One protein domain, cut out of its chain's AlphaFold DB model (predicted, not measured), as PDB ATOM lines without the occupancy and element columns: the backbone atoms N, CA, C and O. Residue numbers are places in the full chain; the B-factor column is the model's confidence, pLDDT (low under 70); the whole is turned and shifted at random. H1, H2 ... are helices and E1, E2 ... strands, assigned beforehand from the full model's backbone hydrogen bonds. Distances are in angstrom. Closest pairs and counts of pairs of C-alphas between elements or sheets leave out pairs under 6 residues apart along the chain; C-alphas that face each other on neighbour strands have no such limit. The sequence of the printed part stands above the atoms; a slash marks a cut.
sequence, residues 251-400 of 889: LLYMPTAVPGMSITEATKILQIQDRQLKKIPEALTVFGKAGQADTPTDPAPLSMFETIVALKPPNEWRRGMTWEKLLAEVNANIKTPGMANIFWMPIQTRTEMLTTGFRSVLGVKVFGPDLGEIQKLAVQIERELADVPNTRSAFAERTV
ATOM      1  N   LEU A 251     117.767 154.907 107.608       92.56
ATOM      2  CA  LEU A 251     117.859 155.994 106.642       92.56
ATOM      3  C   LEU A 251     119.109 156.829 106.942       92.56
ATOM      4  O   LEU A 251     119.355 157.200 108.085       92.56
ATOM      5  N   LEU A 252     119.888 157.135 105.912       94.00
ATOM      6  CA  LEU A 252     121.001 158.072 105.948       94.00
ATOM      7  C   LEU A 252     120.593 159.342 105.195       94.00
ATOM      8  O   LEU A 252     120.335 159.304 103.989       94.00
ATOM      9  N   TYR A 253     120.526 160.459 105.912       93.69
ATOM     10  CA  TYR A 253     120.241 161.780 105.357       93.69
ATOM     11  C   TYR A 253     121.536 162.585 105.230       93.69
ATOM     12  O   TYR A 253     122.239 162.775 106.222       93.69
ATOM     13  N   MET A 254     121.851 163.041 104.015       92.56
ATOM     14  CA  MET A 254     123.102 163.742 103.711       92.56
ATOM     15  C   MET A 254     122.874 165.059 102.969       92.56
ATOM     16  O   MET A 254     123.167 165.164 101.773       92.56
ATOM     17  N   PRO A 255     122.333 166.086 103.637       90.75
ATOM     18  CA  PRO A 255     122.209 167.386 103.016       90.75
ATOM     19  C   PRO A 255     123.586 168.034 102.862       90.75
ATOM     20  O   PRO A 255     124.504 167.809 103.653       90.75
ATOM     21  N   THR A 256     123.745 168.853 101.825       87.12
ATOM     22  CA  THR A 256     125.003 169.580 101.580       87.12
ATOM     23  C   THR A 256     124.744 171.040 101.338       87.12
ATOM     24  O   THR A 256     123.930 171.384 100.485       87.12
ATOM     25  N   ALA A 257     125.453 171.873 102.088       87.69
ATOM     26  CA  ALA A 257     125.453 173.311 101.920       87.69
ATOM     27  C   ALA A 257     126.517 173.760 100.914       87.69
ATOM     28  O   ALA A 257     127.467 173.041 100.595       87.69
ATOM     29  N   VAL A 258     126.388 175.007 100.470       85.75
ATOM     30  CA  VAL A 258     127.504 175.715  99.843       85.75
ATOM     31  C   VAL A 258     128.683 175.864 100.828       85.75
ATOM     32  O   VAL A 258     128.472 175.878 102.046       85.75
ATOM     33  N   PRO A 259     129.927 175.963 100.330       86.00
ATOM     34  CA  PRO A 259     131.106 176.185 101.166       86.00
ATOM     35  C   PRO A 259     131.015 177.464 102.015       86.00
ATOM     36  O   PRO A 259     130.306 178.404 101.664       86.00
ATOM     37  N   GLY A 260     131.768 177.507 103.119       84.75
ATOM     38  CA  GLY A 260     131.885 178.698 103.977       84.75
ATOM     39  C   GLY A 260     131.015 178.700 105.239       84.75
ATOM     40  O   GLY A 260     130.991 179.692 105.965       84.75
ATOM     41  N   MET A 261     130.318 177.600 105.538       88.25
ATOM     42  CA  MET A 261     129.546 177.459 106.776       88.25
ATOM     43  C   MET A 261     130.465 177.395 108.010       88.25
ATOM     44  O   MET A 261     131.399 176.597 108.061       88.25
ATOM     45  N   SER A 262     130.177 178.215 109.026       90.12
ATOM     46  CA  SER A 262     130.896 178.173 110.308       90.12
ATOM     47  C   SER A 262     130.461 176.980 111.167       90.12
ATOM     48  O   SER A 262     129.326 176.522 111.065       90.12
ATOM     49  N   ILE A 263     131.326 176.522 112.081       92.44
ATOM     50  CA  ILE A 263     131.010 175.430 113.026       92.44
ATOM     51  C   ILE A 263     129.756 175.751 113.857       92.44
ATOM     52  O   ILE A 263     128.920 174.877 114.090       92.44
ATOM     53  N   THR A 264     129.600 177.007 114.285       92.75
ATOM     54  CA  THR A 264     128.449 177.453 115.080       92.75
ATOM     55  C   THR A 264     127.143 177.326 114.298       92.75
ATOM     56  O   THR A 264     126.174 176.770 114.815       92.75
ATOM     57  N   GLU A 265     127.119 177.795 113.047       92.88
ATOM     58  CA  GLU A 265     125.914 177.685 112.218       92.88
ATOM     59  C   GLU A 265     125.660 176.229 111.816       92.88
ATOM     60  O   GLU A 265     124.523 175.774 111.901       92.88
ATOM     61  N   ALA A 266     126.708 175.459 111.501       93.88
ATOM     62  CA  ALA A 266     126.582 174.034 111.203       93.88
ATOM     63  C   ALA A 266     125.937 173.262 112.363       93.88
ATOM     64  O   ALA A 266     124.979 172.519 112.163       93.88
ATOM     65  N   THR A 267     126.393 173.511 113.594       94.81
ATOM     66  CA  THR A 267     125.835 172.901 114.813       94.81
ATOM     67  C   THR A 267     124.358 173.253 114.991       94.81
ATOM     68  O   THR A 267     123.536 172.388 115.302       94.81
ATOM     69  N   LYS A 268     123.997 174.521 114.770       94.81
ATOM     70  CA  LYS A 268     122.615 174.998 114.880       94.81
ATOM     71  C   LYS A 268     121.706 174.356 113.829       94.81
ATOM     72  O   LYS A 268     120.634 173.867 114.186       94.81
ATOM     73  N   ILE A 269     122.123 174.327 112.562       94.19
ATOM     74  CA  ILE A 269     121.338 173.724 111.476       94.19
ATOM     75  C   ILE A 269     121.195 172.214 111.688       94.19
ATOM     76  O   ILE A 269     120.086 171.700 111.555       94.19
ATOM     77  N   LEU A 270     122.263 171.522 112.100       95.19
ATOM     78  CA  LEU A 270     122.228 170.089 112.405       95.19
ATOM     79  C   LEU A 270     121.192 169.779 113.495       95.19
ATOM     80  O   LEU A 270     120.327 168.931 113.305       95.19
ATOM     81  N   GLN A 271     121.194 170.532 114.602       95.56
ATOM     82  CA  GLN A 271     120.204 170.349 115.670       95.56
ATOM     83  C   GLN A 271     118.766 170.624 115.210       95.56
ATOM     84  O   GLN A 271     117.831 169.961 115.669       95.56
ATOM     85  N   ILE A 272     118.561 171.609 114.331       94.56
ATOM     86  CA  ILE A 272     117.240 171.893 113.756       94.56
ATOM     87  C   ILE A 272     116.787 170.710 112.898       94.56
ATOM     88  O   ILE A 272     115.668 170.231 113.085       94.56
ATOM     89  N   GLN A 273     117.646 170.218 112.004       94.19
ATOM     90  CA  GLN A 273     117.348 169.079 111.135       94.19
ATOM     91  C   GLN A 273     117.071 167.808 111.941       94.19
ATOM     92  O   GLN A 273     116.046 167.165 111.714       94.19
ATOM     93  N   ASP A 274     117.889 167.510 112.951       95.12
ATOM     94  CA  ASP A 274     117.711 166.347 113.823       95.12
ATOM     95  C   ASP A 274     116.363 166.383 114.550       95.12
ATOM     96  O   ASP A 274     115.647 165.380 114.611       95.12
ATOM     97  N   ARG A 275     115.957 167.557 115.055       94.88
ATOM     98  CA  ARG A 275     114.638 167.734 115.682       94.88
ATOM     99  C   ARG A 275     113.498 167.534 114.690       94.88
ATOM    100  O   ARG A 275     112.467 166.998 115.087       94.88
ATOM    101  N   GLN A 276     113.645 167.960 113.435       93.81
ATOM    102  CA  GLN A 276     112.617 167.736 112.411       93.81
ATOM    103  C   GLN A 276     112.527 166.258 112.026       93.81
ATOM    104  O   GLN A 276     111.428 165.709 111.997       93.81
ATOM    105  N   LEU A 277     113.662 165.585 111.826       93.75
ATOM    106  CA  LEU A 277     113.707 164.142 111.583       93.75
ATOM    107  C   LEU A 277     113.096 163.359 112.747       93.75
ATOM    108  O   LEU A 277     112.358 162.401 112.537       93.75
ATOM    109  N   LYS A 278     113.332 163.798 113.986       94.50
ATOM    110  CA  LYS A 278     112.805 163.125 115.175       94.50
ATOM    111  C   LYS A 278     111.285 163.256 115.334       94.50
ATOM    112  O   LYS A 278     110.693 162.447 116.046       94.50
ATOM    113  N   LYS A 279     110.644 164.227 114.671       94.06
ATOM    114  CA  LYS A 279     109.173 164.350 114.631       94.06
ATOM    115  C   LYS A 279     108.510 163.293 113.748       94.06
ATOM    116  O   LYS A 279     107.301 163.108 113.858       94.06
ATOM    117  N   ILE A 280     109.267 162.614 112.885       93.19
ATOM    118  CA  ILE A 280     108.737 161.542 112.042       93.19
ATOM    119  C   ILE A 280     108.311 160.377 112.953       93.19
ATOM    120  O   ILE A 280     109.149 159.863 113.699       93.19
ATOM    121  N   PRO A 281     107.044 159.921 112.904       93.75
ATOM    122  CA  PRO A 281     106.552 158.861 113.787       93.75
ATOM    123  C   PRO A 281     107.333 157.547 113.676       93.75
ATOM    124  O   PRO A 281     107.475 156.823 114.665       93.75
ATOM    125  N   GLU A 282     107.841 157.243 112.483       94.00
ATOM    126  CA  GLU A 282     108.650 156.062 112.185       94.00
ATOM    127  C   GLU A 282     110.098 156.164 112.704       94.00
ATOM    128  O   GLU A 282     110.770 155.138 112.784       94.00
ATOM    129  N   ALA A 283     110.600 157.345 113.094       93.69
ATOM    130  CA  ALA A 283     111.983 157.527 113.542       93.69
ATOM    131  C   ALA A 283     112.192 157.135 115.021       93.69
ATOM    132  O   ALA A 283     111.673 157.759 115.958       93.69
ATOM    133  N   LEU A 284     113.026 156.119 115.255       92.62
ATOM    134  CA  LEU A 284     113.400 155.638 116.585       92.62
ATOM    135  C   LEU A 284     114.530 156.473 117.196       92.62
ATOM    136  O   LEU A 284     114.374 157.007 118.295       92.62
ATOM    137  N   THR A 285     115.638 156.653 116.483       93.81
ATOM    138  CA  THR A 285     116.760 157.511 116.894       93.81
ATOM    139  C   THR A 285     117.237 158.341 115.711       93.81
ATOM    140  O   THR A 285     117.066 157.953 114.558       93.81
ATOM    141  N   VAL A 286     117.795 159.510 116.014       96.19
ATOM    142  CA  VAL A 286     118.384 160.422 115.033       96.19
ATOM    143  C   VAL A 286     119.744 160.822 115.578       96.19
ATOM    144  O   VAL A 286     119.833 161.278 116.718       96.19
ATOM    145  N   PHE A 287     120.788 160.577 114.797       96.75
ATOM    146  CA  PHE A 287     122.163 160.882 115.159       96.75
ATOM    147  C   PHE A 287     122.821 161.657 114.022       96.75
ATOM    148  O   PHE A 287     123.299 161.061 113.051       96.75
ATOM    149  N   GLY A 288     122.778 162.982 114.136       95.94
ATOM    150  CA  GLY A 288     123.409 163.903 113.211       95.94
ATOM    151  C   GLY A 288     124.905 164.057 113.467       95.94
ATOM    152  O   GLY A 288     125.361 164.154 114.607       95.94
ATOM    153  N   LYS A 289     125.668 164.139 112.380       95.50
ATOM    154  CA  LYS A 289     127.079 164.524 112.355       95.50
ATOM    155  C   LYS A 289     127.269 165.609 111.296       95.50
ATOM    156  O   LYS A 289     126.823 165.442 110.165       95.50
ATOM    157  N   ALA A 290     127.959 166.692 111.641       94.38
ATOM    158  CA  ALA A 290     128.431 167.695 110.687       94.38
ATOM    159  C   ALA A 290     129.957 167.611 110.581       94.38
ATOM    160  O   ALA A 290     130.640 167.590 111.605       94.38
ATOM    161  N   GLY A 291     130.487 167.565 109.359       92.50
ATOM    162  CA  GLY A 291     131.911 167.331 109.135       92.50
ATOM    163  C   GLY A 291     132.336 165.895 109.440       92.50
ATOM    164  O   GLY A 291     131.568 164.945 109.254       92.50
ATOM    165  N   GLN A 292     133.576 165.747 109.893       92.75
ATOM    166  CA  GLN A 292     134.251 164.463 110.052       92.75
ATOM    167  C   GLN A 292     134.344 163.989 111.504       92.75
ATOM    168  O   GLN A 292     134.466 164.787 112.435       92.75
ATOM    169  N   ALA A 293     134.339 162.672 111.690       93.94
ATOM    170  CA  ALA A 293     134.866 162.035 112.891       93.94
ATOM    171  C   ALA A 293     136.408 162.019 112.870       93.94
ATOM    172  O   ALA A 293     137.024 162.180 111.819       93.94
ATOM    173  N   ASP A 294     137.039 161.789 114.026       91.50
ATOM    174  CA  ASP A 294     138.502 161.687 114.147       91.50
ATOM    175  C   ASP A 294     139.012 160.339 113.598       91.50
ATOM    176  O   ASP A 294     139.398 159.418 114.321       91.50
ATOM    177  N   THR A 295     138.880 160.165 112.284       94.38
ATOM    178  CA  THR A 295     139.295 158.974 111.547       94.38
ATOM    179  C   THR A 295     139.611 159.329 110.093       94.38
ATOM    180  O   THR A 295     138.842 160.045 109.454       94.38
ATOM    181  N   PRO A 296     140.673 158.753 109.496       91.25
ATOM    182  CA  PRO A 296     140.976 158.948 108.075       91.25
ATOM    183  C   PRO A 296     139.891 158.436 107.117       91.25
ATOM    184  O   PRO A 296     139.931 158.721 105.925       91.25
ATOM    185  N   THR A 297     138.947 157.632 107.611       91.88
ATOM    186  CA  THR A 297     137.869 157.052 106.793       91.88
ATOM    187  C   THR A 297     136.721 158.019 106.510       91.88
ATOM    188  O   THR A 297     135.825 157.686 105.736       91.88
ATOM    189  N   ASP A 298     136.742 159.203 107.121       91.88
ATOM    190  CA  ASP A 298     135.664 160.179 107.057       91.88
ATOM    191  C   ASP A 298     136.217 161.564 106.683       91.88
ATOM    192  O   ASP A 298     136.501 162.359 107.564       91.88
ATOM    193  N   PRO A 299     136.402 161.874 105.388       89.50
ATOM    194  CA  PRO A 299     136.949 163.158 104.936       89.50
ATOM    195  C   PRO A 299     135.862 164.240 104.777       89.50
ATOM    196  O   PRO A 299     135.945 165.103 103.906       89.50
ATOM    197  N   ALA A 300     134.778 164.150 105.548       90.38
ATOM    198  CA  ALA A 300     133.605 164.996 105.384       90.38
ATOM    199  C   ALA A 300     133.885 166.473 105.741       90.38
ATOM    200  O   ALA A 300     134.252 166.764 106.884       90.38
ATOM    201  N   PRO A 301     133.639 167.438 104.830       89.56
ATOM    202  CA  PRO A 301     133.758 168.855 105.155       89.56
ATOM    203  C   PRO A 301     132.612 169.311 106.067       89.56
ATOM    204  O   PRO A 301     131.530 168.727 106.072       89.56
ATOM    205  N   LEU A 302     132.803 170.418 106.792       88.88
ATOM    206  CA  LEU A 302     131.781 170.979 107.695       88.88
ATOM    207  C   LEU A 302     130.470 171.377 106.996       88.88
ATOM    208  O   LEU A 302     129.437 171.465 107.653       88.88
ATOM    209  N   SER A 303     130.492 171.618 105.684       87.56
ATOM    210  CA  SER A 303     129.298 171.896 104.874       87.56
ATOM    211  C   SER A 303     128.474 170.643 104.544       87.56
ATOM    212  O   SER A 303     127.362 170.770 104.020       87.56
ATOM    213  N   MET A 304     128.997 169.445 104.823       90.69
ATOM    214  CA  MET A 304     128.321 168.169 104.606       90.69
ATOM    215  C   MET A 304     127.877 167.576 105.935       90.69
ATOM    216  O   MET A 304     128.678 167.387 106.854       90.69
ATOM    217  N   PHE A 305     126.587 167.258 106.021       93.56
ATOM    218  CA  PHE A 305     126.044 166.567 107.181       93.56
ATOM    219  C   PHE A 305     125.746 165.120 106.828       93.56
ATOM    220  O   PHE A 305     125.435 164.790 105.687       93.56
ATOM    221  N   GLU A 306     125.816 164.263 107.832       95.12
ATOM    222  CA  GLU A 306     125.446 162.863 107.746       95.12
ATOM    223  C   GLU A 306     124.627 162.524 108.979       95.12
ATOM    224  O   GLU A 306     125.128 162.519 110.101       95.12
ATOM    225  N   THR A 307     123.343 162.269 108.771       95.81
ATOM    226  CA  THR A 307     122.416 161.959 109.853       95.81
ATOM    227  C   THR A 307     121.902 160.545 109.690       95.81
ATOM    228  O   THR A 307     121.232 160.228 108.705       95.81
ATOM    229  N   ILE A 308     122.216 159.689 110.662       96.00
ATOM    230  CA  ILE A 308     121.696 158.324 110.715       96.00
ATOM    231  C   ILE A 308     120.364 158.355 111.457       96.00
ATOM    232  O   ILE A 308     120.286 158.761 112.616       96.00
ATOM    233  N   VAL A 309     119.316 157.902 110.780       95.31
ATOM    234  CA  VAL A 309     117.962 157.783 111.313       95.31
ATOM    235  C   VAL A 309     117.616 156.303 111.396       95.31
ATOM    236  O   VAL A 309     117.351 155.649 110.381       95.31
ATOM    237  N   ALA A 310     117.624 155.755 112.610       93.19
ATOM    238  CA  ALA A 310     117.129 154.404 112.831       93.19
ATOM    239  C   ALA A 310     115.602 154.430 112.805       93.19
ATOM    240  O   ALA A 310     114.980 155.231 113.508       93.19
ATOM    241  N   LEU A 311     114.996 153.567 111.995       92.44
ATOM    242  CA  LEU A 311     113.547 153.489 111.871       92.44
ATOM    243  C   LEU A 311     112.998 152.379 112.762       92.44
ATOM    244  O   LEU A 311     113.667 151.386 113.048       92.44
ATOM    245  N   LYS A 312     111.749 152.547 113.185       91.62
ATOM    246  CA  LYS A 312     110.986 151.494 113.846       91.62
ATOM    247  C   LYS A 312     110.811 150.291 112.912       91.62
ATOM    248  O   LYS A 312     110.821 150.457 111.687       91.62
ATOM    249  N   PRO A 313     110.591 149.091 113.467       88.06
ATOM    250  CA  PRO A 313     110.170 147.932 112.693       88.06
ATOM    251  C   PRO A 313     108.957 148.238 111.781       88.06
ATOM    252  O   PRO A 313     108.047 148.952 112.208       88.06
ATOM    253  N   PRO A 314     108.899 147.709 110.538       83.19
ATOM    254  CA  PRO A 314     107.832 148.026 109.575       83.19
ATOM    255  C   PRO A 314     106.394 147.762 110.046       83.19
ATOM    256  O   PRO A 314     105.455 148.396 109.575       83.19
ATOM    257  N   ASN A 315     106.202 146.827 110.976       85.25
ATOM    258  CA  ASN A 315     104.908 146.511 111.592       85.25
ATOM    259  C   ASN A 315     104.388 147.614 112.534       85.25
ATOM    260  O   ASN A 315     103.201 147.624 112.844       85.25
ATOM    261  N   GLU A 316     105.247 148.537 112.971       90.94
ATOM    262  CA  GLU A 316     104.886 149.685 113.814       90.94
ATOM    263  C   GLU A 316     104.672 150.976 113.007       90.94
ATOM    264  O   GLU A 316     104.457 152.048 113.578       90.94
ATOM    265  N   TRP A 317     104.763 150.904 111.678       91.81
ATOM    266  CA  TRP A 317     104.576 152.064 110.814       91.81
ATOM    267  C   TRP A 317     103.100 152.441 110.698       91.81
ATOM    268  O   TRP A 317     102.198 151.616 110.882       91.81
ATOM    269  N   ARG A 318     102.837 153.702 110.337       93.88
ATOM    270  CA  ARG A 318     101.476 154.149 110.015       93.88
ATOM    271  C   ARG A 318     100.880 153.280 108.899       93.88
ATOM    272  O   ARG A 318     101.567 152.878 107.958       93.88
ATOM    273  N   ARG A 319      99.576 152.994 108.986       90.56
ATOM    274  CA  ARG A 319      98.879 152.142 108.004       90.56
ATOM    275  C   ARG A 319      99.069 152.676 106.581       90.56
ATOM    276  O   ARG A 319      98.841 153.852 106.320       90.56
ATOM    277  N   GLY A 320      99.454 151.791 105.663       87.06
ATOM    278  CA  GLY A 320      99.654 152.124 104.249       87.06
ATOM    279  C   GLY A 320     100.950 152.878 103.934       87.06
ATOM    280  O   GLY A 320     101.111 153.302 102.781       87.06
ATOM    281  N   MET A 321     101.857 153.043 104.909       89.06
ATOM    282  CA  MET A 321     103.184 153.598 104.655       89.06
ATOM    283  C   MET A 321     104.085 152.620 103.917       89.06
ATOM    284  O   MET A 321     104.107 151.423 104.188       89.06
ATOM    285  N   THR A 322     104.840 153.170 102.970       87.25
ATOM    286  CA  THR A 322     105.870 152.475 102.201       87.25
ATOM    287  C   THR A 322     107.187 153.226 102.326       87.25
ATOM    288  O   THR A 322     107.197 154.389 102.722       87.25
ATOM    289  N   TRP A 323     108.301 152.578 101.981       84.06
ATOM    290  CA  TRP A 323     109.610 153.239 101.962       84.06
ATOM    291  C   TRP A 323     109.600 154.495 101.077       84.06
ATOM    292  O   TRP A 323     110.049 155.559 101.489       84.06
ATOM    293  N   GLU A 324     109.004 154.395  99.891       84.69
ATOM    294  CA  GLU A 324     108.870 155.506  98.945       84.69
ATOM    295  C   GLU A 324     107.999 156.640  99.493       84.69
ATOM    296  O   GLU A 324     108.372 157.806  99.378       84.69
ATOM    297  N   LYS A 325     106.866 156.316 100.136       88.81
ATOM    298  CA  LYS A 325     106.004 157.322 100.776       88.81
ATOM    299  C   LYS A 325     106.710 158.012 101.936       88.81
ATOM    300  O   LYS A 325     106.605 159.227 102.052       88.81
ATOM    301  N   LEU A 326     107.451 157.253 102.747       90.06
ATOM    302  CA  LEU A 326     108.261 157.797 103.831       90.06
ATOM    303  C   LEU A 326     109.291 158.777 103.267       90.06
ATOM    304  O   LEU A 326     109.314 159.926 103.688       90.06
ATOM    305  N   LEU A 327     110.086 158.372 102.271       88.06
ATOM    306  CA  LEU A 327     111.071 159.249 101.632       88.06
ATOM    307  C   LEU A 327     110.438 160.503 101.016       88.06
ATOM    308  O   LEU A 327     110.984 161.594 101.166       88.06
ATOM    309  N   ALA A 328     109.288 160.366 100.352       87.94
ATOM    310  CA  ALA A 328     108.560 161.499  99.791       87.94
ATOM    311  C   ALA A 328     108.083 162.470 100.885       87.94
ATOM    312  O   ALA A 328     108.241 163.681 100.735       87.94
ATOM    313  N   GLU A 329     107.562 161.952 102.002       89.94
ATOM    314  CA  GLU A 329     107.144 162.744 103.164       89.94
ATOM    315  C   GLU A 329     108.337 163.447 103.828       89.94
ATOM    316  O   GLU A 329     108.272 164.649 104.089       89.94
ATOM    317  N   VAL A 330     109.455 162.741 104.041       89.38
ATOM    318  CA  VAL A 330     110.681 163.332 104.605       89.38
ATOM    319  C   VAL A 330     111.217 164.435 103.691       89.38
ATOM    320  O   VAL A 330     111.502 165.535 104.163       89.38
ATOM    321  N   ASN A 331     111.300 164.186 102.382       88.00
ATOM    322  CA  ASN A 331     111.786 165.173 101.418       88.00
ATOM    323  C   ASN A 331     110.875 166.408 101.327       88.00
ATOM    324  O   ASN A 331     111.362 167.527 101.161       88.00
ATOM    325  N   ALA A 332     109.558 166.228 101.447       87.19
ATOM    326  CA  ALA A 332     108.607 167.335 101.432       87.19
ATOM    327  C   ALA A 332     108.684 168.191 102.708       87.19
ATOM    328  O   ALA A 332     108.593 169.419 102.620       87.19
ATOM    329  N   ASN A 333     108.874 167.556 103.870       86.88
ATOM    330  CA  ASN A 333     108.841 168.216 105.177       86.88
ATOM    331  C   ASN A 333     110.174 168.865 105.572       86.88
ATOM    332  O   ASN A 333     110.183 169.856 106.304       86.88
ATOM    333  N   ILE A 334     111.304 168.328 105.109       86.81
ATOM    334  CA  ILE A 334     112.633 168.810 105.494       86.81
ATOM    335  C   ILE A 334     113.200 169.659 104.368       86.81
ATOM    336  O   ILE A 334     113.897 169.170 103.488       86.81
ATOM    337  N   LYS A 335     112.905 170.959 104.398       83.56
ATOM    338  CA  LYS A 335     113.468 171.932 103.457       83.56
ATOM    339  C   LYS A 335     114.391 172.880 104.204       83.56
ATOM    340  O   LYS A 335     113.925 173.744 104.941       83.56
ATOM    341  N   THR A 336     115.695 172.707 104.011       85.69
ATOM    342  CA  THR A 336     116.699 173.635 104.541       85.69
ATOM    343  C   THR A 336     117.180 174.529 103.399       85.69
ATOM    344  O   THR A 336     117.716 174.006 102.421       85.69
ATOM    345  N   PRO A 337     116.980 175.858 103.467       84.94
ATOM    346  CA  PRO A 337     117.430 176.767 102.419       84.94
ATOM    347  C   PRO A 337     118.923 176.595 102.117       84.94
ATOM    348  O   PRO A 337     119.741 176.535 103.031       84.94
ATOM    349  N   GLY A 338     119.273 176.506 100.834       81.88
ATOM    350  CA  GLY A 338     120.665 176.360 100.399       81.88
ATOM    351  C   GLY A 338     121.294 174.985 100.655       81.88
ATOM    352  O   GLY A 338     122.494 174.844 100.425       81.88
ATOM    353  N   MET A 339     120.519 173.982 101.099       86.62
ATOM    354  CA  MET A 339     120.990 172.603 101.236       86.62
ATOM    355  C   MET A 339     120.122 171.635 100.436       86.62
ATOM    356  O   MET A 339     118.935 171.467 100.718       86.62
ATOM    357  N   ALA A 340     120.720 170.971  99.447       83.62
ATOM    358  CA  ALA A 340     120.030 169.942  98.681       83.62
ATOM    359  C   ALA A 340     119.904 168.660  99.511       83.62
ATOM    360  O   ALA A 340     120.886 168.193 100.089       83.62
ATOM    361  N   ASN A 341     118.700 168.090  99.557       85.94
ATOM    362  CA  ASN A 341     118.454 166.835 100.252       85.94
ATOM    363  C   ASN A 341     118.948 165.642  99.431       85.94
ATOM    364  O   ASN A 341     118.665 165.545  98.235       85.94
ATOM    365  N   ILE A 342     119.606 164.707 100.115       87.31
ATOM    366  CA  ILE A 342     119.957 163.387  99.593       87.31
ATOM    367  C   ILE A 342     119.604 162.368 100.674       87.31
ATOM    368  O   ILE A 342     120.008 162.514 101.831       87.31
ATOM    369  N   PHE A 343     118.836 161.350 100.295       87.25
ATOM    370  CA  PHE A 343     118.370 160.302 101.195       87.25
ATOM    371  C   PHE A 343     118.741 158.943 100.640       87.25
ATOM    372  O   PHE A 343     118.399 158.636  99.499       87.25
ATOM    373  N   TRP A 344     119.374 158.107 101.458       85.62
ATOM    374  CA  TRP A 344     119.610 156.717 101.088       85.62
ATOM    375  C   TRP A 344     119.848 155.825 102.304       85.62
ATOM    376  O   TRP A 344     119.382 156.142 103.394       85.62
ATOM    377  N   MET A 345     120.511 154.684 102.134       90.38
ATOM    378  CA  MET A 345     120.786 153.737 103.215       90.38
ATOM    379  C   MET A 345     122.295 153.654 103.500       90.38
ATOM    380  O   MET A 345     123.088 153.737 102.557       90.38
ATOM    381  N   PRO A 346     122.720 153.511 104.771       92.25
ATOM    382  CA  PRO A 346     124.128 153.598 105.157       92.25
ATOM    383  C   PRO A 346     125.089 152.660 104.414       92.25
ATOM    384  O   PRO A 346     126.106 153.124 103.895       92.25
ATOM    385  N   ILE A 347     124.819 151.352 104.364       90.94
ATOM    386  CA  ILE A 347     125.727 150.372 103.740       90.94
ATOM    387  C   ILE A 347     125.794 150.623 102.238       90.94
ATOM    388  O   ILE A 347     126.890 150.623 101.665       90.94
ATOM    389  N   GLN A 348     124.648 150.875 101.612       86.94
ATOM    390  CA  GLN A 348     124.575 151.152 100.185       86.94
ATOM    391  C   GLN A 348     125.353 152.423  99.814       86.94
ATOM    392  O   GLN A 348     126.233 152.359  98.958       86.94
ATOM    393  N   THR A 349     125.119 153.542 100.508       90.12
ATOM    394  CA  THR A 349     125.855 154.796 100.287       90.12
ATOM    395  C   THR A 349     127.350 154.617 100.495       90.12
ATOM    396  O   THR A 349     128.139 155.051  99.664       90.12
ATOM    397  N   ARG A 350     127.778 153.976 101.589       91.56
ATOM    398  CA  ARG A 350     129.214 153.782 101.849       91.56
ATOM    399  C   ARG A 350     129.872 152.903 100.797       91.56
ATOM    400  O   ARG A 350     131.019 153.151 100.436       91.56
ATOM    401  N   THR A 351     129.144 151.913 100.288       89.06
ATOM    402  CA  THR A 351     129.619 151.090  99.174       89.06
ATOM    403  C   THR A 351     129.748 151.931  97.908       89.06
ATOM    404  O   THR A 351     130.806 151.899  97.297       89.06
ATOM    405  N   GLU A 352     128.736 152.726  97.552       87.31
ATOM    406  CA  GLU A 352     128.755 153.610  96.373       87.31
ATOM    407  C   GLU A 352     129.856 154.675  96.438       87.31
ATOM    408  O   GLU A 352     130.549 154.901  95.444       87.31
ATOM    409  N   MET A 353     130.083 155.271  97.612       89.50
ATOM    410  CA  MET A 353     131.161 156.238  97.826       89.50
ATOM    411  C   MET A 353     132.528 155.580  97.648       89.50
ATOM    412  O   MET A 353     133.395 156.145  96.991       89.50
ATOM    413  N   LEU A 354     132.712 154.373  98.190       89.94
ATOM    414  CA  LEU A 354     133.967 153.637  98.052       89.94
ATOM    415  C   LEU A 354     134.225 153.199  96.605       89.94
ATOM    416  O   LEU A 354     135.373 153.149  96.175       89.94
ATOM    417  N   THR A 355     133.173 152.835  95.872       85.69
ATOM    418  CA  THR A 355     133.303 152.264  94.529       85.69
ATOM    419  C   THR A 355     133.353 153.333  93.437       85.69
ATOM    420  O   THR A 355     134.129 153.201  92.495       85.69
ATOM    421  N   THR A 356     132.577 154.411  93.564       87.50
ATOM    422  CA  THR A 356     132.419 155.437  92.514       87.50
ATOM    423  C   THR A 356     132.839 156.844  92.925       87.50
ATOM    424  O   THR A 356     132.966 157.709  92.056       87.50
ATOM    425  N   GLY A 357     133.011 157.092  94.226       87.88
ATOM    426  CA  GLY A 357     133.188 158.428  94.800       87.88
ATOM    427  C   GLY A 357     131.878 159.192  95.026       87.88
ATOM    428  O   GLY A 357     131.890 160.237  95.672       87.88
ATOM    429  N   PHE A 358     130.739 158.686  94.539       90.12
ATOM    430  CA  PHE A 358     129.438 159.339  94.684       90.12
ATOM    431  C   PHE A 358     128.646 158.774  95.859       90.12
ATOM    432  O   PHE A 358     128.654 157.581  96.139       90.12
ATOM    433  N   ARG A 359     127.922 159.663  96.535       87.62
ATOM    434  CA  ARG A 359     126.986 159.337  97.627       87.62
ATOM    435  C   ARG A 359     125.528 159.220  97.173       87.62
ATOM    436  O   ARG A 359     124.669 158.859  97.970       87.62
ATOM    437  N   SER A 360     125.262 159.601  95.927       88.06
ATOM    438  CA  SER A 360     123.984 159.447  95.238       88.06
ATOM    439  C   SER A 360     124.075 158.291  94.244       88.06
ATOM    440  O   SER A 360     125.154 157.990  93.733       88.06
ATOM    441  N   VAL A 361     122.922 157.699  93.919       83.44
ATOM    442  CA  VAL A 361     122.813 156.567  92.981       83.44
ATOM    443  C   VAL A 361     123.433 156.894  91.618       83.44
ATOM    444  O   VAL A 361     124.032 156.024  90.979       83.44
ATOM    445  N   LEU A 362     123.309 158.149  91.183       91.81
ATOM    446  CA  LEU A 362     123.853 158.656  89.933       91.81
ATOM    447  C   LEU A 362     124.658 159.935  90.175       91.81
ATOM    448  O   LEU A 362     124.382 160.708  91.096       91.81
ATOM    449  N   GLY A 363     125.643 160.181  89.321       93.38
ATOM    450  CA  GLY A 363     126.363 161.443  89.323       93.38
ATOM    451  C   GLY A 363     127.039 161.751  88.000       93.38
ATOM    452  O   GLY A 363     127.213 160.871  87.156       93.38
ATOM    453  N   VAL A 364     127.424 163.012  87.829       95.88
ATOM    454  CA  VAL A 364     128.204 163.486  86.682       95.88
ATOM    455  C   VAL A 364     129.544 164.003  87.187       95.88
ATOM    456  O   VAL A 364     129.596 164.871  88.055       95.88
ATOM    457  N   LYS A 365     130.629 163.464  86.636       95.75
ATOM    458  CA  LYS A 365     131.993 163.967  86.811       95.75
ATOM    459  C   LYS A 365     132.279 164.969  85.702       95.75
ATOM    460  O   LYS A 365     132.106 164.630  84.533       95.75
ATOM    461  N   VAL A 366     132.711 166.172  86.056       97.06
ATOM    462  CA  VAL A 366     133.106 167.236  85.125       97.06
ATOM    463  C   VAL A 366     134.613 167.416  85.236       97.06
ATOM    464  O   VAL A 366     135.104 167.883  86.261       97.06
ATOM    465  N   PHE A 367     135.346 167.027  84.199       96.94
ATOM    466  CA  PHE A 367     136.803 167.130  84.157       96.94
ATOM    467  C   PHE A 367     137.241 168.390  83.418       96.94
ATOM    468  O   PHE A 367     136.596 168.798  82.450       96.94
ATOM    469  N   GLY A 368     138.363 168.969  83.844       95.56
ATOM    470  CA  GLY A 368     138.970 170.121  83.187       95.56
ATOM    471  C   GLY A 368     140.237 170.617  83.891       95.56
ATOM    472  O   GLY A 368     140.550 170.167  84.993       95.56
ATOM    473  N   PRO A 369     140.996 171.527  83.263       94.50
ATOM    474  CA  PRO A 369     142.194 172.113  83.861       94.50
ATOM    475  C   PRO A 369     141.904 173.248  84.860       94.50
ATOM    476  O   PRO A 369     142.701 173.446  85.773       94.50
ATOM    477  N   ASP A 370     140.798 173.989  84.708       94.75
ATOM    478  CA  ASP A 370     140.452 175.133  85.565       94.75
ATOM    479  C   ASP A 370     139.224 174.848  86.446       94.75
ATOM    480  O   ASP A 370     138.162 174.451  85.962       94.75
ATOM    481  N   LEU A 371     139.358 175.083  87.757       93.81
ATOM    482  CA  LEU A 371     138.294 174.829  88.737       93.81
ATOM    483  C   LEU A 371     137.100 175.780  88.583       93.81
ATOM    484  O   LEU A 371     135.977 175.392  88.914       93.81
ATOM    485  N   GLY A 372     137.324 177.004  88.100       93.75
ATOM    486  CA  GLY A 372     136.273 177.994  87.878       93.75
ATOM    487  C   GLY A 372     135.374 177.613  86.705       93.75
ATOM    488  O   GLY A 372     134.149 177.637  86.835       93.75
ATOM    489  N   GLU A 373     135.961 177.197  85.586       94.94
ATOM    490  CA  GLU A 373     135.219 176.672  84.434       94.94
ATOM    491  C   GLU A 373     134.519 175.344  84.752       94.94
ATOM    492  O   GLU A 373     133.350 175.176  84.396       94.94
ATOM    493  N   ILE A 374     135.162 174.442  85.510       95.88
ATOM    494  CA  ILE A 374     134.498 173.233  86.030       95.88
ATOM    495  C   ILE A 374     133.239 173.612  86.820       95.88
ATOM    496  O   ILE A 374     132.181 173.031  86.581       95.88
ATOM    497  N   GLN A 375     133.318 174.600  87.721       94.62
ATOM    498  CA  GLN A 375     132.154 175.045  88.491       94.62
ATOM    499  C   GLN A 375     131.041 175.569  87.588       94.62
ATOM    500  O   GLN A 375     129.875 175.233  87.792       94.62
ATOM    501  N   LYS A 376     131.383 176.414  86.606       95.06
ATOM    502  CA  LYS A 376     130.404 176.998  85.680       95.06
ATOM    503  C   LYS A 376     129.651 175.902  84.930       95.06
ATOM    504  O   LYS A 376     128.421 175.921  84.921       95.06
ATOM    505  N   LEU A 377     130.373 174.929  84.376       96.38
ATOM    506  CA  LEU A 377     129.785 173.783  83.680       96.38
ATOM    507  C   LEU A 377     128.945 172.921  84.628       96.38
ATOM    508  O   LEU A 377     127.823 172.556  84.291       96.38
ATOM    509  N   ALA A 378     129.437 172.639  85.836       95.69
ATOM    510  CA  ALA A 378     128.715 171.839  86.822       95.69
ATOM    511  C   ALA A 378     127.390 172.502  87.250       95.69
ATOM    512  O   ALA A 378     126.361 171.835  87.296       95.69
ATOM    513  N   VAL A 379     127.380 173.821  87.486       94.56
ATOM    514  CA  VAL A 379     126.164 174.600  87.802       94.56
ATOM    515  C   VAL A 379     125.183 174.616  86.624       94.56
ATOM    516  O   VAL A 379     123.971 174.573  86.833       94.56
ATOM    517  N   GLN A 380     125.674 174.690  85.383       95.25
ATOM    518  CA  GLN A 380     124.815 174.589  84.199       95.25
ATOM    519  C   GLN A 380     124.177 173.199  84.101       95.25
ATOM    520  O   GLN A 380     122.969 173.099  83.908       95.25
ATOM    521  N   ILE A 381     124.961 172.138  84.319       96.00
ATOM    522  CA  ILE A 381     124.463 170.756  84.362       96.00
ATOM    523  C   ILE A 381     123.426 170.589  85.482       96.00
ATOM    524  O   ILE A 381     122.384 169.992  85.245       96.00
ATOM    525  N   GLU A 382     123.664 171.139  86.679       94.06
ATOM    526  CA  GLU A 382     122.703 171.131  87.794       94.06
ATOM    527  C   GLU A 382     121.338 171.693  87.371       94.06
ATOM    528  O   GLU A 382     120.315 171.055  87.615       94.06
ATOM    529  N   ARG A 383     121.323 172.852  86.695       93.81
ATOM    530  CA  ARG A 383     120.089 173.496  86.215       93.81
ATOM    531  C   ARG A 383     119.384 172.662  85.152       93.81
ATOM    532  O   ARG A 383     118.189 172.431  85.270       93.81
ATOM    533  N   GLU A 384     120.119 172.172  84.156       94.25
ATOM    534  CA  GLU A 384     119.528 171.360  83.087       94.25
ATOM    535  C   GLU A 384     118.977 170.028  83.603       94.25
ATOM    536  O   GLU A 384     117.953 169.558  83.113       94.25
ATOM    537  N   LEU A 385     119.634 169.413  84.592       93.88
ATOM    538  CA  LEU A 385     119.182 168.153  85.184       93.88
ATOM    539  C   LEU A 385     117.992 168.325  86.130       93.88
ATOM    540  O   LEU A 385     117.210 167.384  86.271       93.88
ATOM    541  N   ALA A 386     117.831 169.495  86.755       90.31
ATOM    542  CA  ALA A 386     116.692 169.782  87.626       90.31
ATOM    543  C   ALA A 386     115.345 169.696  86.883       90.31
ATOM    544  O   ALA A 386     114.359 169.261  87.474       90.31
ATOM    545  N   ASP A 387     115.324 170.035  85.590       89.25
ATOM    546  CA  ASP A 387     114.124 170.001  84.742       89.25
ATOM    547  C   ASP A 387     113.877 168.630  84.080       89.25
ATOM    548  O   ASP A 387     112.844 168.414  83.437       89.25
ATOM    549  N   VAL A 388     114.809 167.677  84.213       91.31
ATOM    550  CA  VAL A 388     114.645 166.333  83.643       91.31
ATOM    551  C   VAL A 388     113.583 165.556  84.442       91.31
ATOM    552  O   VAL A 388     113.633 165.511  85.673       91.31
ATOM    553  N   PRO A 389     112.618 164.890  83.775       90.44
ATOM    554  CA  PRO A 389     111.639 164.060  84.466       90.44
ATOM    555  C   PRO A 389     112.300 162.970  85.315       90.44
ATOM    556  O   PRO A 389     113.226 162.294  84.868       90.44
ATOM    557  N   ASN A 390     111.745 162.730  86.503       89.50
ATOM    558  CA  ASN A 390     112.250 161.788  87.510       89.50
ATOM    559  C   ASN A 390     113.528 162.215  88.251       89.50
ATOM    560  O   ASN A 390     114.096 161.398  88.978       89.50
ATOM    561  N   THR A 391     113.959 163.472  88.139       90.12
ATOM    562  CA  THR A 391     114.968 164.044  89.040       90.12
ATOM    563  C   THR A 391     114.317 164.437  90.365       90.12
ATOM    564  O   THR A 391     113.386 165.241  90.394       90.12
ATOM    565  N   ARG A 392     114.798 163.882  91.485       86.19
ATOM    566  CA  ARG A 392     114.397 164.319  92.835       86.19
ATOM    567  C   ARG A 392     115.186 165.551  93.260       86.19
ATOM    568  O   ARG A 392     114.609 166.508  93.769       86.19
ATOM    569  N   SER A 393     116.500 165.501  93.077       86.75
ATOM    570  CA  SER A 393     117.407 166.615  93.328       86.75
ATOM    571  C   SER A 393     118.651 166.479  92.452       86.75
ATOM    572  O   SER A 393     119.142 165.379  92.199       86.75
ATOM    573  N   ALA A 394     119.158 167.614  91.980       90.12
ATOM    574  CA  ALA A 394     120.466 167.727  91.352       90.12
ATOM    575  C   ALA A 394     121.247 168.804  92.107       90.12
ATOM    576  O   ALA A 394     120.696 169.856  92.427       90.12
ATOM    577  N   PHE A 395     122.507 168.532  92.437       90.44
ATOM    578  CA  PHE A 395     123.355 169.478  93.155       90.44
ATOM    579  C   PHE A 395     124.787 169.390  92.650       90.44
ATOM    580  O   PHE A 395     125.434 168.349  92.796       90.44
ATOM    581  N   ALA A 396     125.293 170.484  92.084       91.94
ATOM    582  CA  ALA A 396     126.701 170.593  91.752       91.94
ATOM    583  C   ALA A 396     127.493 171.097  92.954       91.94
ATOM    584  O   ALA A 396     127.224 172.166  93.509       91.94
ATOM    585  N   GLU A 397     128.515 170.339  93.325       88.06
ATOM    586  CA  GLU A 397     129.490 170.789  94.303       88.06
ATOM    587  C   GLU A 397     130.176 172.071  93.812       88.06
ATOM    588  O   GLU A 397     130.484 172.230  92.628       88.06
ATOM    589  N   ARG A 398     130.386 173.023  94.724       88.81
ATOM    590  CA  ARG A 398     131.070 174.278  94.407       88.81
ATOM    591  C   ARG A 398     132.573 174.062  94.585       88.81
ATOM    592  O   ARG A 398     133.052 173.984  95.712       88.81
ATOM    593  N   THR A 399     133.295 173.936  93.472       86.31
ATOM    594  CA  THR A 399     134.761 173.765  93.442       86.31
ATOM    595  C   THR A 399     135.511 175.045  93.821       86.31
ATOM    596  O   THR A 399     136.692 174.996  94.151       86.31
ATOM    597  N   VAL A 400     134.832 176.196  93.803       86.81
ATOM    598  CA  VAL A 400     135.330 177.519  94.196       86.81
ATOM    599  C   VAL A 400     134.323 178.175  95.151       86.81
ATOM    600  O   VAL A 400     133.136 177.854  95.149       86.81
TER     601      VAL A 400
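What this domain is: This is residues 251 to 400 of the 889 residues of the protein "YtkA domain-containing protein" of Verrucomicrobia bacterium (UniProt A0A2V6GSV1). The domain has two lobes: in one, a small three-stranded sheet has helix H1 along one face, with the first residues of H3, 346 to 349, over the opposite face; in the other, helix H4 packs on two strands, E4 and E5. Residues 293 to 298, in the link from E2 to E3, stick out, and the unnamed stretch 334 to 345 runs past E1, tied to it by a short pairing. The printed part has 150 residues with four named helices and five named strands, in the order E1 H1 E2 E3 H2 H3 E4 H4 E5; the class is mixed, helices and strands. The sheet's order is E1 - E3 - E2, antiparallel throughout. The whole is compact, with a radius of gyration of the C-alphas of 16.2 A and spans of 53 by 38 by 30 A.

Where its parts are: E1, residues 251 to 253, begins at C-alpha 251 (117.859, 155.994, 106.642). H1, residues 263 to 278, is 22.1 A long. E2, residues 283 to 290, is 19.5 A, and E3, residues 305 to 311, is 18.7 A. H2 holds residues 323 to 333 and H3 residues 346 to 356. E4 holds residues 362 to 367. H4, residues 371 to 386, is 22.2 A, beginning at C-alpha 371 (138.294, 174.829, 88.737). E5, residues 391 to 396, ends at C-alpha 396 (126.701, 170.593, 91.752).

How they stand to each other: E2 and E3 form a hairpin, with N 287 and O 308 2.9 A apart, within hydrogen-bond range. E1 and E3 are antiparallel, with N 253 and O 307 at 2.9 A. E1, H1 and E2 form a split strand-helix-strand unit, two strands running the same way with E3 between them, and its crossover is right-handed. H1 is on the sheet at a height of 8.4 A, along the strands; its closest C-alphas to E2 are Asp 274 and Val 286, 6.1 A. H3 is on the opposite face, at a height of 10.9 A. H2 is only just not on the sheet, with 4 pairs of C-alphas within 10 A. H1 and H2 are close but not clearly touching, the C-alphas of Leu 277 and Val 330 being 7.6 A apart. H4 touches E5, closest at the C-alphas of Glu 382 and Ala 394, 5.4 A, and E4, at Val 366 and Ile 374, 6.2 A. E4 and E5 are near each other, and each pairs with no named strand. In H1, H2, H3 and H4 every O i to N i+4 pair is within hydrogen-bond range.

The domain as a whole: The C-alphas farthest apart, of Arg 319 and Pro 369, are 53.5 A apart. The printed part has no cut. The links E2 to E3, E3 to H2 and H2 to H3 are long. The mean pLDDT of the printed part is 91.1, and no printed residue is under 70.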